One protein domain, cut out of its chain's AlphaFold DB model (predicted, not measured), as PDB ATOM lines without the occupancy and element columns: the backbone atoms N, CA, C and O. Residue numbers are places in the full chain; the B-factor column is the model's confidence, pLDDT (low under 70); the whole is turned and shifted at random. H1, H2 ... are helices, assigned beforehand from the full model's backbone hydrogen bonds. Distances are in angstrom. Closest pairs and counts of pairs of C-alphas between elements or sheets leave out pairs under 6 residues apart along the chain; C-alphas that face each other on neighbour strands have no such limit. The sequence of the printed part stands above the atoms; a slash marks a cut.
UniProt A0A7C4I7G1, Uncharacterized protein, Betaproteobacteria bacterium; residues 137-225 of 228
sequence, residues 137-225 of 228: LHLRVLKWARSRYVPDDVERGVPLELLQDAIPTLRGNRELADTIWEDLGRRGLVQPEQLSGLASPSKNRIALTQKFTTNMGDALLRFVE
ATOM      1  N   LEU A 137     -38.153 -94.773  27.957       95.25
ATOM      2  CA  LEU A 137     -38.665 -94.360  26.651       95.25
ATOM      3  C   LEU A 137     -38.488 -95.447  25.594       95.25
ATOM      4  O   LEU A 137     -39.413 -95.663  24.820       95.25
ATOM      5  N   HIS A 138     -37.374 -96.183  25.590       97.00
ATOM      6  CA  HIS A 138     -37.180 -97.294  24.651       97.00
ATOM      7  C   HIS A 138     -38.280 -98.351  24.796       97.00
ATOM      8  O   HIS A 138     -38.856 -98.781  23.799       97.00
ATOM      9  N   LEU A 139     -38.623 -98.728  26.033       95.44
ATOM     10  CA  LEU A 139     -39.684 -99.705  26.297       95.44
ATOM     11  C   LEU A 139     -41.057 -99.176  25.866       95.44
ATOM     12  O   LEU A 139     -41.829 -99.902  25.243       95.44
ATOM     13  N   ARG A 140     -41.358 -97.902  26.147       93.62
ATOM     14  CA  ARG A 140     -42.624 -97.267  25.745       93.62
ATOM     15  C   ARG A 140     -42.751 -97.140  24.225       93.62
ATOM     16  O   ARG A 140     -43.806 -97.466  23.685       93.62
ATOM     17  N   VAL A 141     -41.688 -96.716  23.539       93.19
ATOM     18  CA  VAL A 141     -41.635 -96.632  22.070       93.19
ATOM     19  C   VAL A 141     -41.790 -98.020  21.453       93.19
ATOM     20  O   VAL A 141     -42.570 -98.180  20.518       93.19
ATOM     21  N   LEU A 142     -41.134 -99.044  22.007       94.06
ATOM     22  CA  LEU A 142     -41.258-100.416  21.516       94.06
ATOM     23  C   LEU A 142     -42.683-100.970  21.694       94.06
ATOM     24  O   LEU A 142     -43.249-101.531  20.756       94.06
ATOM     25  N   LYS A 143     -43.304-100.761  22.865       92.19
ATOM     26  CA  LYS A 143     -44.711-101.128  23.115       92.19
ATOM     27  C   LYS A 143     -45.651-100.438  22.125       92.19
ATOM     28  O   LYS A 143     -46.507-101.092  21.528       92.19
ATOM     29  N   TRP A 144     -45.451 -99.138  21.904       89.12
ATOM     30  CA  TRP A 144     -46.204 -98.370  20.915       89.12
ATOM     31  C   TRP A 144     -46.037 -98.949  19.505       89.12
ATOM     32  O   TRP A 144     -47.035 -99.190  18.826       89.12
ATOM     33  N   ALA A 145     -44.799 -99.258  19.110       88.31
ATOM     34  CA  ALA A 145     -44.454 -99.808  17.801       88.31
ATOM     35  C   ALA A 145     -45.149-101.148  17.521       88.31
ATOM     36  O   ALA A 145     -45.507-101.416  16.374       88.31
ATOM     37  N   ARG A 146     -45.390-101.964  18.558       88.19
ATOM     38  CA  ARG A 146     -46.164-103.210  18.445       88.19
ATOM     39  C   ARG A 146     -47.672-102.967  18.384       88.19
ATOM     40  O   ARG A 146     -48.365-103.634  17.627       88.19
ATOM     41  N   SER A 147     -48.179-102.043  19.205       76.56
ATOM     42  CA  SER A 147     -49.621-101.783  19.369       76.56
ATOM     43  C   SER A 147     -50.284-101.101  18.171       76.56
ATOM     44  O   SER A 147     -51.511-101.014  18.109       76.56
ATOM     45  N   ARG A 148     -49.492-100.569  17.235       63.88
ATOM     46  CA  ARG A 148     -50.016 -99.693  16.199       63.88
ATOM     47  C   ARG A 148     -50.646-100.468  15.043       63.88
ATOM     48  O   ARG A 148     -49.962-100.974  14.163       63.88
ATOM     49  N   TYR A 149     -51.974-100.454  15.047       54.75
ATOM     50  CA  TYR A 149     -52.830-100.475  13.866       54.75
ATOM     51  C   TYR A 149     -53.255 -99.021  13.613       54.75
ATOM     52  O   TYR A 149     -53.873 -98.413  14.486       54.75
ATOM     53  N   VAL A 150     -52.873 -98.411  12.487       53.38
ATOM     54  CA  VAL A 150     -53.479 -97.139  12.050       53.38
ATOM     55  C   VAL A 150     -54.832 -97.482  11.414       53.38
ATOM     56  O   VAL A 150     -54.834 -98.245  10.450       53.38
ATOM     57  N   PRO A 151     -55.970 -96.987  11.935       46.72
ATOM     58  CA  PRO A 151     -57.265 -97.166  11.281       46.72
ATOM     59  C   PRO A 151     -57.274 -96.560   9.868       46.72
ATOM     60  O   PRO A 151     -56.701 -95.491   9.653       46.72
ATOM     61  N   ASP A 152     -57.926 -97.237   8.913       49.38
ATOM     62  CA  ASP A 152     -57.969 -96.854   7.487       49.38
ATOM     63  C   ASP A 152     -58.553 -95.445   7.227       49.38
ATOM     64  O   ASP A 152     -58.365 -94.890   6.144       49.38
ATOM     65  N   ASP A 153     -59.264 -94.869   8.201       48.25
ATOM     66  CA  ASP A 153     -59.961 -93.579   8.136       48.25
ATOM     67  C   ASP A 153     -59.124 -92.388   8.635       48.25
ATOM     68  O   ASP A 153     -59.571 -91.239   8.593       48.25
ATOM     69  N   VAL A 154     -57.895 -92.631   9.094       50.28
ATOM     70  CA  VAL A 154     -57.009 -91.577   9.583       50.28
ATOM     71  C   VAL A 154     -56.170 -91.020   8.429       50.28
ATOM     72  O   VAL A 154     -55.116 -91.550   8.095       50.28
ATOM     73  N   GLU A 155     -56.579 -89.870   7.885       50.56
ATOM     74  CA  GLU A 155     -55.731 -89.017   7.022       50.56
ATOM     75  C   GLU A 155     -54.536 -88.384   7.779       50.56
ATOM     76  O   GLU A 155     -53.759 -87.628   7.194       50.56
ATOM     77  N   ARG A 156     -54.375 -88.641   9.091       45.94
ATOM     78  CA  ARG A 156     -53.290 -88.043   9.892       45.94
ATOM     79  C   ARG A 156     -51.930 -88.638   9.535       45.94
ATOM     80  O   ARG A 156     -51.798 -89.841   9.328       45.94
ATOM     81  N   GLY A 157     -50.950 -87.737   9.491       53.03
ATOM     82  CA  GLY A 157     -49.661 -87.885   8.833       53.03
ATOM     83  C   GLY A 157     -48.625 -88.781   9.514       53.03
ATOM     84  O   GLY A 157     -48.882 -89.907   9.927       53.03
ATOM     85  N   VAL A 158     -47.391 -88.288   9.495       56.75
ATOM     86  CA  VAL A 158     -46.139 -89.047   9.611       56.75
ATOM     87  C   VAL A 158     -46.064 -89.843  10.930       56.75
ATOM     88  O   VAL A 158     -46.407 -89.292  11.978       56.75
ATOM     89  N   PRO A 159     -45.552 -91.095  10.942       69.62
ATOM     90  CA  PRO A 159     -45.421 -91.933  12.147       69.62
ATOM     91  C   PRO A 159     -44.797 -91.256  13.373       69.62
ATOM     92  O   PRO A 159     -45.116 -91.627  14.501       69.62
ATOM     93  N   LEU A 160     -43.960 -90.235  13.175       72.12
ATOM     94  CA  LEU A 160     -43.403 -89.433  14.258       72.12
ATOM     95  C   LEU A 160     -44.455 -88.616  15.030       72.12
ATOM     96  O   LEU A 160     -44.420 -88.613  16.256       72.12
ATOM     97  N   GLU A 161     -45.384 -87.933  14.360       75.50
ATOM     98  CA  GLU A 161     -46.407 -87.111  15.042       75.50
ATOM     99  C   GLU A 161     -47.300 -88.000  15.905       75.50
ATOM    100  O   GLU A 161     -47.561 -87.753  17.078       75.50
ATOM    101  N   LEU A 162     -47.664 -89.132  15.323       76.88
ATOM    102  CA  LEU A 162     -48.429 -90.186  15.944       76.88
ATOM    103  C   LEU A 162     -47.724 -90.849  17.145       76.88
ATOM    104  O   LEU A 162     -48.390 -91.337  18.068       76.88
ATOM    105  N   LEU A 163     -46.392 -90.909  17.120       82.31
ATOM    106  CA  LEU A 163     -45.564 -91.356  18.238       82.31
ATOM    107  C   LEU A 163     -45.546 -90.300  19.346       82.31
ATOM    108  O   LEU A 163     -45.742 -90.628  20.513       82.31
ATOM    109  N   GLN A 164     -45.361 -89.033  18.979       83.19
ATOM    110  CA  GLN A 164     -45.339 -87.894  19.900       83.19
ATOM    111  C   GLN A 164     -46.698 -87.653  20.573       83.19
ATOM    112  O   GLN A 164     -46.761 -87.232  21.732       83.19
ATOM    113  N   ASP A 165     -47.800 -87.965  19.897       82.38
ATOM    114  CA  ASP A 165     -49.134 -87.935  20.491       82.38
ATOM    115  C   ASP A 165     -49.276 -88.972  21.606       82.38
ATOM    116  O   ASP A 165     -49.743 -88.632  22.697       82.38
ATOM    117  N   ALA A 166     -48.822 -90.203  21.353       84.12
ATOM    118  CA  ALA A 166     -48.899 -91.317  22.296       84.12
ATOM    119  C   ALA A 166     -47.855 -91.243  23.422       84.12
ATOM    120  O   ALA A 166     -48.077 -91.756  24.520       84.12
ATOM    121  N   ILE A 167     -46.714 -90.602  23.165       89.50
ATOM    122  CA  ILE A 167     -45.619 -90.426  24.120       89.50
ATOM    123  C   ILE A 167     -45.321 -88.924  24.229       89.50
ATOM    124  O   ILE A 167     -44.400 -88.422  23.581       89.50
ATOM    125  N   PRO A 168     -46.075 -88.187  25.074       89.12
ATOM    126  CA  PRO A 168     -45.996 -86.727  25.136       89.12
ATOM    127  C   PRO A 168     -44.608 -86.171  25.465       89.12
ATOM    128  O   PRO A 168     -44.286 -85.061  25.056       89.12
ATOM    129  N   THR A 169     -43.765 -86.943  26.157       89.19
ATOM    130  CA  THR A 169     -42.373 -86.583  26.474       89.19
ATOM    131  C   THR A 169     -41.479 -86.432  25.239       89.19
ATOM    132  O   THR A 169     -40.415 -85.833  25.344       89.19
ATOM    133  N   LEU A 170     -41.891 -86.949  24.075       89.62
ATOM    134  CA  LEU A 170     -41.177 -86.794  22.802       89.62
ATOM    135  C   LEU A 170     -41.667 -85.588  21.978       89.62
ATOM    136  O   LEU A 170     -41.073 -85.273  20.942       89.62
ATOM    137  N   ARG A 171     -42.748 -84.906  22.392       87.56
ATOM    138  CA  ARG A 171     -43.305 -83.758  21.652       87.56
ATOM    139  C   ARG A 171     -42.287 -82.631  21.570       87.56
ATOM    140  O   ARG A 171     -41.709 -82.227  22.572       87.56
ATOM    141  N   GLY A 172     -42.077 -82.122  20.358       85.06
ATOM    142  CA  GLY A 172     -41.109 -81.056  20.105       85.06
ATOM    143  C   GLY A 172     -39.641 -81.479  20.230       85.06
ATOM    144  O   GLY A 172     -38.770 -80.653  19.981       85.06
ATOM    145  N   ASN A 173     -39.347 -82.747  20.549       90.06
ATOM    146  CA  ASN A 173     -37.986 -83.270  20.651       90.06
ATOM    147  C   ASN A 173     -37.759 -84.398  19.635       90.06
ATOM    148  O   ASN A 173     -37.722 -85.585  19.966       90.06
ATOM    149  N   ARG A 174     -37.657 -84.003  18.363       85.25
ATOM    150  CA  ARG A 174     -37.425 -84.923  17.242       85.25
ATOM    151  C   ARG A 174     -36.106 -85.681  17.391       85.25
ATOM    152  O   ARG A 174     -36.098 -86.882  17.178       85.25
ATOM    153  N   GLU A 175     -35.037 -85.000  17.794       90.31
ATOM    154  CA  GLU A 175     -33.712 -85.607  17.969       90.31
ATOM    155  C   GLU A 175     -33.752 -86.780  18.955       90.31
ATOM    156  O   GLU A 175     -33.241 -87.860  18.660       90.31
ATOM    157  N   LEU A 176     -34.433 -86.612  20.093       91.88
ATOM    158  CA  LEU A 176     -34.631 -87.699  21.045       91.88
ATOM    159  C   LEU A 176     -35.472 -88.834  20.448       91.88
ATOM    160  O   LEU A 176     -35.124 -89.997  20.623       91.88
ATOM    161  N   ALA A 177     -36.565 -88.524  19.743       90.44
ATOM    162  CA  ALA A 177     -37.407 -89.551  19.127       90.44
ATOM    163  C   ALA A 177     -36.641 -90.382  18.082       90.44
ATOM    164  O   ALA A 177     -36.727 -91.611  18.104       90.44
ATOM    165  N   ASP A 178     -35.859 -89.721  17.227       88.31
ATOM    166  CA  ASP A 178     -35.020 -90.365  16.218       88.31
ATOM    167  C   ASP A 178     -33.918 -91.204  16.888       88.31
ATOM    168  O   ASP A 178     -33.740 -92.365  16.531       88.31
ATOM    169  N   THR A 179     -33.272 -90.689  17.944       92.50
ATOM    170  CA  THR A 179     -32.252 -91.428  18.713       92.50
ATOM    171  C   THR A 179     -32.805 -92.736  19.285       92.50
ATOM    172  O   THR A 179     -32.216 -93.797  19.086       92.50
ATOM    173  N   ILE A 180     -33.961 -92.685  19.958       94.25
ATOM    174  CA  ILE A 180     -34.589 -93.876  20.549       94.25
ATOM    175  C   ILE A 180     -34.975 -94.885  19.459       94.25
ATOM    176  O   ILE A 180     -34.796 -96.090  19.635       94.25
ATOM    177  N   TRP A 181     -35.508 -94.411  18.331       91.19
ATOM    178  CA  TRP A 181     -35.883 -95.285  17.220       91.19
ATOM    179  C   TRP A 181     -34.673 -95.969  16.591       91.19
ATOM    180  O   TRP A 181     -34.689 -97.181  16.380       91.19
ATOM    181  N   GLU A 182     -33.606 -95.214  16.334       91.31
ATOM    182  CA  GLU A 182     -32.356 -95.743  15.799       91.31
ATOM    183  C   GLU A 182     -31.706 -96.746  16.754       91.31
ATOM    184  O   GLU A 182     -31.208 -97.774  16.302       91.31
ATOM    185  N   ASP A 183     -31.750 -96.512  18.067       95.12
ATOM    186  CA  ASP A 183     -31.259 -97.467  19.063       95.12
ATOM    187  C   ASP A 183     -32.034 -98.788  19.038       95.12
ATOM    188  O   ASP A 183     -31.430 -99.869  19.054       95.12
ATOM    189  N   LEU A 184     -33.364 -98.723  18.950       95.44
ATOM    190  CA  LEU A 184     -34.207 -99.908  18.796       95.44
ATOM    191  C   LEU A 184     -33.946-100.617  17.455       95.44
ATOM    192  O   LEU A 184     -33.898-101.848  17.413       95.44
ATOM    193  N   GLY A 185     -33.740 -99.858  16.376       93.12
ATOM    194  CA  GLY A 185     -33.451-100.375  15.037       93.12
ATOM    195  C   GLY A 185     -32.081-101.051  14.948       93.12
ATOM    196  O   GLY A 185     -31.979-102.173  14.455       93.12
ATOM    197  N   ARG A 186     -31.033-100.440  15.521       94.31
ATOM    198  CA  ARG A 186     -29.676-101.017  15.619       94.31
ATOM    199  C   ARG A 186     -29.657-102.345  16.370       94.31
ATOM    200  O   ARG A 186     -28.831-103.204  16.075       94.31
ATOM    201  N   ARG A 187     -30.568-102.520  17.330       95.25
ATOM    202  CA  ARG A 187     -30.744-103.763  18.097       95.25
ATOM    203  C   ARG A 187     -31.700-104.755  17.431       95.25
ATOM    204  O   ARG A 187     -31.969-105.807  18.002       95.25
ATOM    205  N   GLY A 188     -32.224-104.426  16.249       94.50
ATOM    206  CA  GLY A 188     -33.124-105.278  15.478       94.50
ATOM    207  C   GLY A 188     -34.515-105.439  16.088       94.50
ATOM    208  O   GLY A 188     -35.189-106.415  15.772       94.50
ATOM    209  N   LEU A 189     -34.958-104.535  16.969       95.62
ATOM    210  CA  LEU A 189     -36.257-104.628  17.654       95.62
ATOM    211  C   LEU A 189     -37.393-103.959  16.873       95.62
ATOM    212  O   LEU A 189     -38.549-104.371  16.986       95.62
ATOM    213  N   VAL A 190     -37.063-102.958  16.059       91.31
ATOM    214  CA  VAL A 190     -37.979-102.301  15.116       91.31
ATOM    215  C   VAL A 190     -37.379-102.308  13.715       91.31
ATOM    216  O   VAL A 190     -36.169-102.482  13.557       91.31
ATOM    217  N   GLN A 191     -38.224-102.149  12.699       83.38
ATOM    218  CA  GLN A 191     -37.758-102.031  11.320       83.38
ATOM    219  C   GLN A 191     -36.985-100.700  11.128       83.38
ATOM    220  O   GLN A 191     -37.376 -99.680  11.705       83.38
ATOM    221  N   PRO A 192     -35.854-100.703  10.395       66.25
ATOM    222  CA  PRO A 192     -34.915 -99.579  10.339       66.25
ATOM    223  C   PRO A 192     -35.369 -98.418   9.444       66.25
ATOM    224  O   PRO A 192     -34.696 -97.386   9.415       66.25
ATOM    225  N   GLU A 193     -36.470 -98.554   8.697       66.62
ATOM    226  CA  GLU A 193     -37.037 -97.465   7.909       66.62
ATOM    227  C   GLU A 193     -37.282 -96.262   8.829       66.62
ATOM    228  O   GLU A 193     -38.021 -96.334   9.813       66.62
ATOM    229  N   GLN A 194     -36.596 -95.154   8.534       56.94
ATOM    230  CA  GLN A 194     -36.599 -93.967   9.383       56.94
ATOM    231  C   GLN A 194     -38.033 -93.481   9.624       56.94
ATOM    232  O   GLN A 194     -38.815 -93.376   8.674       56.94
ATOM    233  N   LEU A 195     -38.341 -93.076  10.863       59.03
ATOM    234  CA  LEU A 195     -39.612 -92.442  11.256       59.03
ATOM    235  C   LEU A 195     -40.065 -91.340  10.274       59.03
ATOM    236  O   LEU A 195     -41.261 -91.146  10.061       59.03
ATOM    237  N   SER A 196     -39.102 -90.652   9.649       54.75
ATOM    238  CA  SER A 196     -39.292 -89.600   8.640       54.75
ATOM    239  C   SER A 196     -39.476 -90.116   7.202       54.75
ATOM    240  O   SER A 196     -40.187 -89.495   6.416       54.75
ATOM    241  N   GLY A 197     -38.851 -91.240   6.835       51.94
ATOM    242  CA  GLY A 197     -38.910 -91.833   5.489       51.94
ATOM    243  C   GLY A 197     -40.245 -92.517   5.174       51.94
ATOM    244  O   GLY A 197     -40.596 -92.710   4.012       51.94
ATOM    245  N   LEU A 198     -41.032 -92.802   6.212       52.06
ATOM    246  CA  LEU A 198     -42.400 -93.315   6.123       52.06
ATOM    247  C   LEU A 198     -43.427 -92.245   5.684       52.06
ATOM    248  O   LEU A 198     -44.603 -92.553   5.516       52.06
ATOM    249  N   ALA A 199     -42.990 -90.997   5.466       46.00
ATOM    250  CA  ALA A 199     -43.818 -89.856   5.060       46.00
ATOM    251  C   ALA A 199     -44.114 -89.764   3.550       46.00
ATOM    252  O   ALA A 199     -44.741 -88.796   3.125       46.00
ATOM    253  N   SER A 200     -43.655 -90.707   2.712       47.72
ATOM    254  CA  SER A 200     -43.911 -90.635   1.265       47.72
ATOM    255  C   SER A 200     -45.372 -91.007   0.947       47.72
ATOM    256  O   SER A 200     -45.730 -92.185   1.057       47.72
ATOM    257  N   PRO A 201     -46.232 -90.055   0.521       46.88
ATOM    258  CA  PRO A 201     -47.686 -90.256   0.464       46.88
ATOM    259  C   PRO A 201     -48.147 -91.253  -0.608       46.88
ATOM    260  O   PRO A 201     -49.301 -91.669  -0.617       46.88
ATOM    261  N   SER A 202     -47.276 -91.620  -1.550       46.31
ATOM    262  CA  SER A 202     -47.697 -92.234  -2.811       46.31
ATOM    263  C   SER A 202     -47.502 -93.746  -2.913       46.31
ATOM    264  O   SER A 202     -47.917 -94.313  -3.922       46.31
ATOM    265  N   LYS A 203     -46.897 -94.430  -1.924       44.66
ATOM    266  CA  LYS A 203     -46.563 -95.858  -2.109       44.66
ATOM    267  C   LYS A 203     -46.924 -96.870  -1.034       44.66
ATOM    268  O   LYS A 203     -46.786 -98.041  -1.354       44.66
ATOM    269  N   ASN A 204     -47.400 -96.531   0.168       50.66
ATOM    270  CA  ASN A 204     -47.573 -97.601   1.163       50.66
ATOM    271  C   ASN A 204     -48.602 -97.338   2.275       50.66
ATOM    272  O   ASN A 204     -48.295 -97.401   3.462       50.66
ATOM    273  N   ARG A 205     -49.875 -97.169   1.898       47.53
ATOM    274  CA  ARG A 205     -51.007 -97.208   2.848       47.53
ATOM    275  C   ARG A 205     -51.044 -98.518   3.665       47.53
ATOM    276  O   ARG A 205     -51.485 -98.519   4.801       47.53
ATOM    277  N   ILE A 206     -50.505 -99.608   3.107       47.16
ATOM    278  CA  ILE A 206     -50.373-100.928   3.750       47.16
ATOM    279  C   ILE A 206     -49.246-100.960   4.802       47.16
ATOM    280  O   ILE A 206     -49.341-101.705   5.769       47.16
ATOM    281  N   ALA A 207     -48.190-100.147   4.662       51.97
ATOM    282  CA  ALA A 207     -47.086-100.137   5.632       51.97
ATOM    283  C   ALA A 207     -47.440 -99.389   6.928       51.97
ATOM    284  O   ALA A 207     -46.811 -99.614   7.955       51.97
ATOM    285  N   LEU A 208     -48.451 -98.515   6.893       53.75
ATOM    286  CA  LEU A 208     -48.913 -97.767   8.067       53.75
ATOM    287  C   LEU A 208     -49.901 -98.567   8.933       53.75
ATOM    288  O   LEU A 208     -50.111 -98.214  10.090       53.75
ATOM    289  N   THR A 209     -50.487 -99.650   8.412       56.53
ATOM    290  CA  THR A 209     -51.432-100.512   9.147       56.53
ATOM    291  C   THR A 209     -50.760-101.699   9.844       56.53
ATOM    292  O   THR A 209     -51.424-102.448  10.563       56.53
ATOM    293  N   GLN A 210     -49.449-101.875   9.657       67.00
ATOM    294  CA  GLN A 210     -48.662-102.949  10.259       67.00
ATOM    295  C   GLN A 210     -47.846-102.451  11.456       67.00
ATOM    296  O   GLN A 210     -47.406-101.304  11.503       67.00
ATOM    297  N   LYS A 211     -47.608-103.353  12.414       81.06
ATOM    298  CA  LYS A 211     -46.681-103.108  13.523       81.06
ATOM    299  C   LYS A 211     -45.272-102.823  12.992       81.06
ATOM    300  O   LYS A 211     -44.830-103.431  12.015       81.06
ATOM    301  N   PHE A 212     -44.531-101.983  13.703       84.25
ATOM    302  CA  PHE A 212     -43.133-101.680  13.382       84.25
ATOM    303  C   PHE A 212     -42.135-102.607  14.082       84.25
ATOM    304  O   PHE A 212     -40.950-102.588  13.755       84.25
ATOM    305  N   THR A 213     -42.582-103.414  15.047       90.88
ATOM    306  CA  THR A 213     -41.719-104.384  15.722       90.88
ATOM    307  C   THR A 213     -41.331-105.536  14.806       90.88
ATOM    308  O   THR A 213     -42.121-106.033  13.999       90.88
ATOM    309  N   THR A 214     -40.094-105.999  14.960       92.75
ATOM    310  CA  THR A 214     -39.636-107.258  14.366       92.75
ATOM    311  C   THR A 214     -40.111-108.449  15.206       92.75
ATOM    312  O   THR A 214     -40.651-108.289  16.304       92.75
ATOM    313  N   ASN A 215     -39.840-109.675  14.747       93.62
ATOM    314  CA  ASN A 215     -40.074-110.880  15.553       93.62
ATOM    315  C   ASN A 215     -39.303-110.856  16.883       93.62
ATOM    316  O   ASN A 215     -39.812-111.337  17.895       93.62
ATOM    317  N   MET A 216     -38.096-110.282  16.882       95.88
ATOM    318  CA  MET A 216     -37.268-110.118  18.076       95.88
ATOM    319  C   MET A 216     -37.826-109.027  18.994       95.88
ATOM    320  O   MET A 216     -37.887-109.229  20.203       95.88
ATOM    321  N   GLY A 217     -38.318-107.917  18.433       95.88
ATOM    322  CA  GLY A 217     -39.041-106.887  19.186       95.88
ATOM    323  C   GLY A 217     -40.264-107.448  19.908       95.88
ATOM    324  O   GLY A 217     -40.445-107.222  21.102       95.88
ATOM    325  N   ASP A 218     -41.063-108.255  19.213       94.31
ATOM    326  CA  ASP A 218     -42.209-108.927  19.821       94.31
ATOM    327  C   ASP A 218     -41.811-109.962  20.870       94.31
ATOM    328  O   ASP A 218     -42.508-110.111  21.871       94.31
ATOM    329  N   ALA A 219     -40.729-110.708  20.634       95.81
ATOM    330  CA  ALA A 219     -40.233-111.696  21.581       95.81
ATOM    331  C   ALA A 219     -39.731-111.030  22.866       95.81
ATOM    332  O   ALA A 219     -40.069-111.506  23.948       95.81
ATOM    333  N   LEU A 220     -39.019-109.904  22.759       97.31
ATOM    334  CA  LEU A 220     -38.650-109.087  23.913       97.31
ATOM    335  C   LEU A 220     -39.898-108.600  24.655       97.31
ATOM    336  O   LEU A 220     -39.963-108.733  25.870       97.31
ATOM    337  N   LEU A 221     -40.900-108.070  23.948       95.81
ATOM    338  CA  LEU A 221     -42.120-107.594  24.603       95.81
ATOM    339  C   LEU A 221     -42.892-108.723  25.294       95.81
ATOM    340  O   LEU A 221     -43.277-108.551  26.440       95.81
ATOM    341  N   ARG A 222     -43.052-109.893  24.661       94.88
ATOM    342  CA  ARG A 222     -43.645-111.077  25.314       94.88
ATOM    343  C   ARG A 222     -42.856-111.516  26.543       94.88
ATOM    344  O   ARG A 222     -43.446-111.970  27.509       94.88
ATOM    345  N   PHE A 223     -41.533-111.384  26.502       96.00
ATOM    346  CA  PHE A 223     -40.674-111.739  27.622       96.00
ATOM    347  C   PHE A 223     -40.864-110.807  28.828       96.00
ATOM    348  O   PHE A 223     -40.823-111.279  29.959       96.00
ATOM    349  N   VAL A 224     -41.098-109.512  28.600       95.12
ATOM    350  CA  VAL A 224     -41.156-108.485  29.661       95.12
ATOM    351  C   VAL A 224     -42.568-108.008  30.007       95.12
ATOM    352  O   VAL A 224     -42.746-107.076  30.793       95.12
ATOM    353  N   GLU A 225     -43.587-108.617  29.421       93.12
ATOM    354  CA  GLU A 225     -44.987-108.342  29.725       93.12
ATOM    355  C   GLU A 225     -45.619-109.518  30.451       93.12
ATOM    356  O   GLU A 225     -45.145-110.651  30.362       93.12
TER     357      GLU A 225
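What this domain is: This is residues 137 to 225 of the 228 residues of an uncharacterized protein of Betaproteobacteria bacterium (UniProt A0A7C4I7G1). Four short helices are gathered round H1: H3 and H4 pack crosswise on H1, well apart from H2 in the case of H4, and H2 lies near H1, crosswise to it as well. Two long links, residues 148 to 158 and residues 187 to 214, make much of the rest, and the second reaches the far end of the longest axis at Ser 202. The printed part has 89 residues with four named helices, in the order H1, H2, H3, H4, and no named strand; under half of the residues, 42 of 89, are in named elements. The class is all helix, meaning that the residues in named elements are helical. The whole is compact, with a radius of gyration of the C-alphas of 12.4 A and spans of 35 by 27 by 20 A.

Where its parts are: H1 runs from Leu 137, with its C-alpha at (-38.665, -94.360, 26.651), to Ser 147, 15.1 A from first to last C-alpha. H2 is residues 159 to 166. H3, the longest helix by residues, is residues 174 to 186 and measures 17.9 A; its C-alpha 174 is at (-37.425, -84.923, 17.242). H4 is residues 215 to 224, 14.4 A long, and C-alpha 224 is at (-41.156, -108.485, 29.661).

How they stand to each other: H1 is the hub and touches the three other helices. H1 and H2 only just touch, with 3 pairs of C-alphas within 8 A; the closest C-alphas are those of Trp 144 and Leu 163, 7.5 A apart, and the lines are about perpendicular at 74 degrees. H3 touches H1 with residues 180 to 184 alone, and the closest C-alphas are those of His 138 and Ile 180, 5.9 A apart. The lines of H1 and H3 are about perpendicular at 73 degrees, only just past steep. H4 touches H1 at a steep tilt of 66 degrees, opposite ways, and the closest C-alphas, of Arg 146 and Asp 218, are 7.1 A apart. H2 and H3 are close but not clearly touching, with the C-alphas of Leu 160 and Ala 177 7.7 A apart. H2 and H4 are apart; H3 and H4 are only just apart, at 8.5 A between their closest C-alphas. In H1, H3 and H4 every O i to N i+4 pair is within hydrogen-bond range; in H2 it is 3 of 4.

The domain as a whole: The two C-alphas farthest apart are those of Ser 202 and Val 224, 36.9 A. The printed part has no cut. The links H1 to H2 and H3 to H4 are long, at 11 and 28 residues, and H2 to H3 is short, at 7. The mean pLDDT of the printed part is 77.4, and residues 148 to 159 and 192 to 210 are under 70.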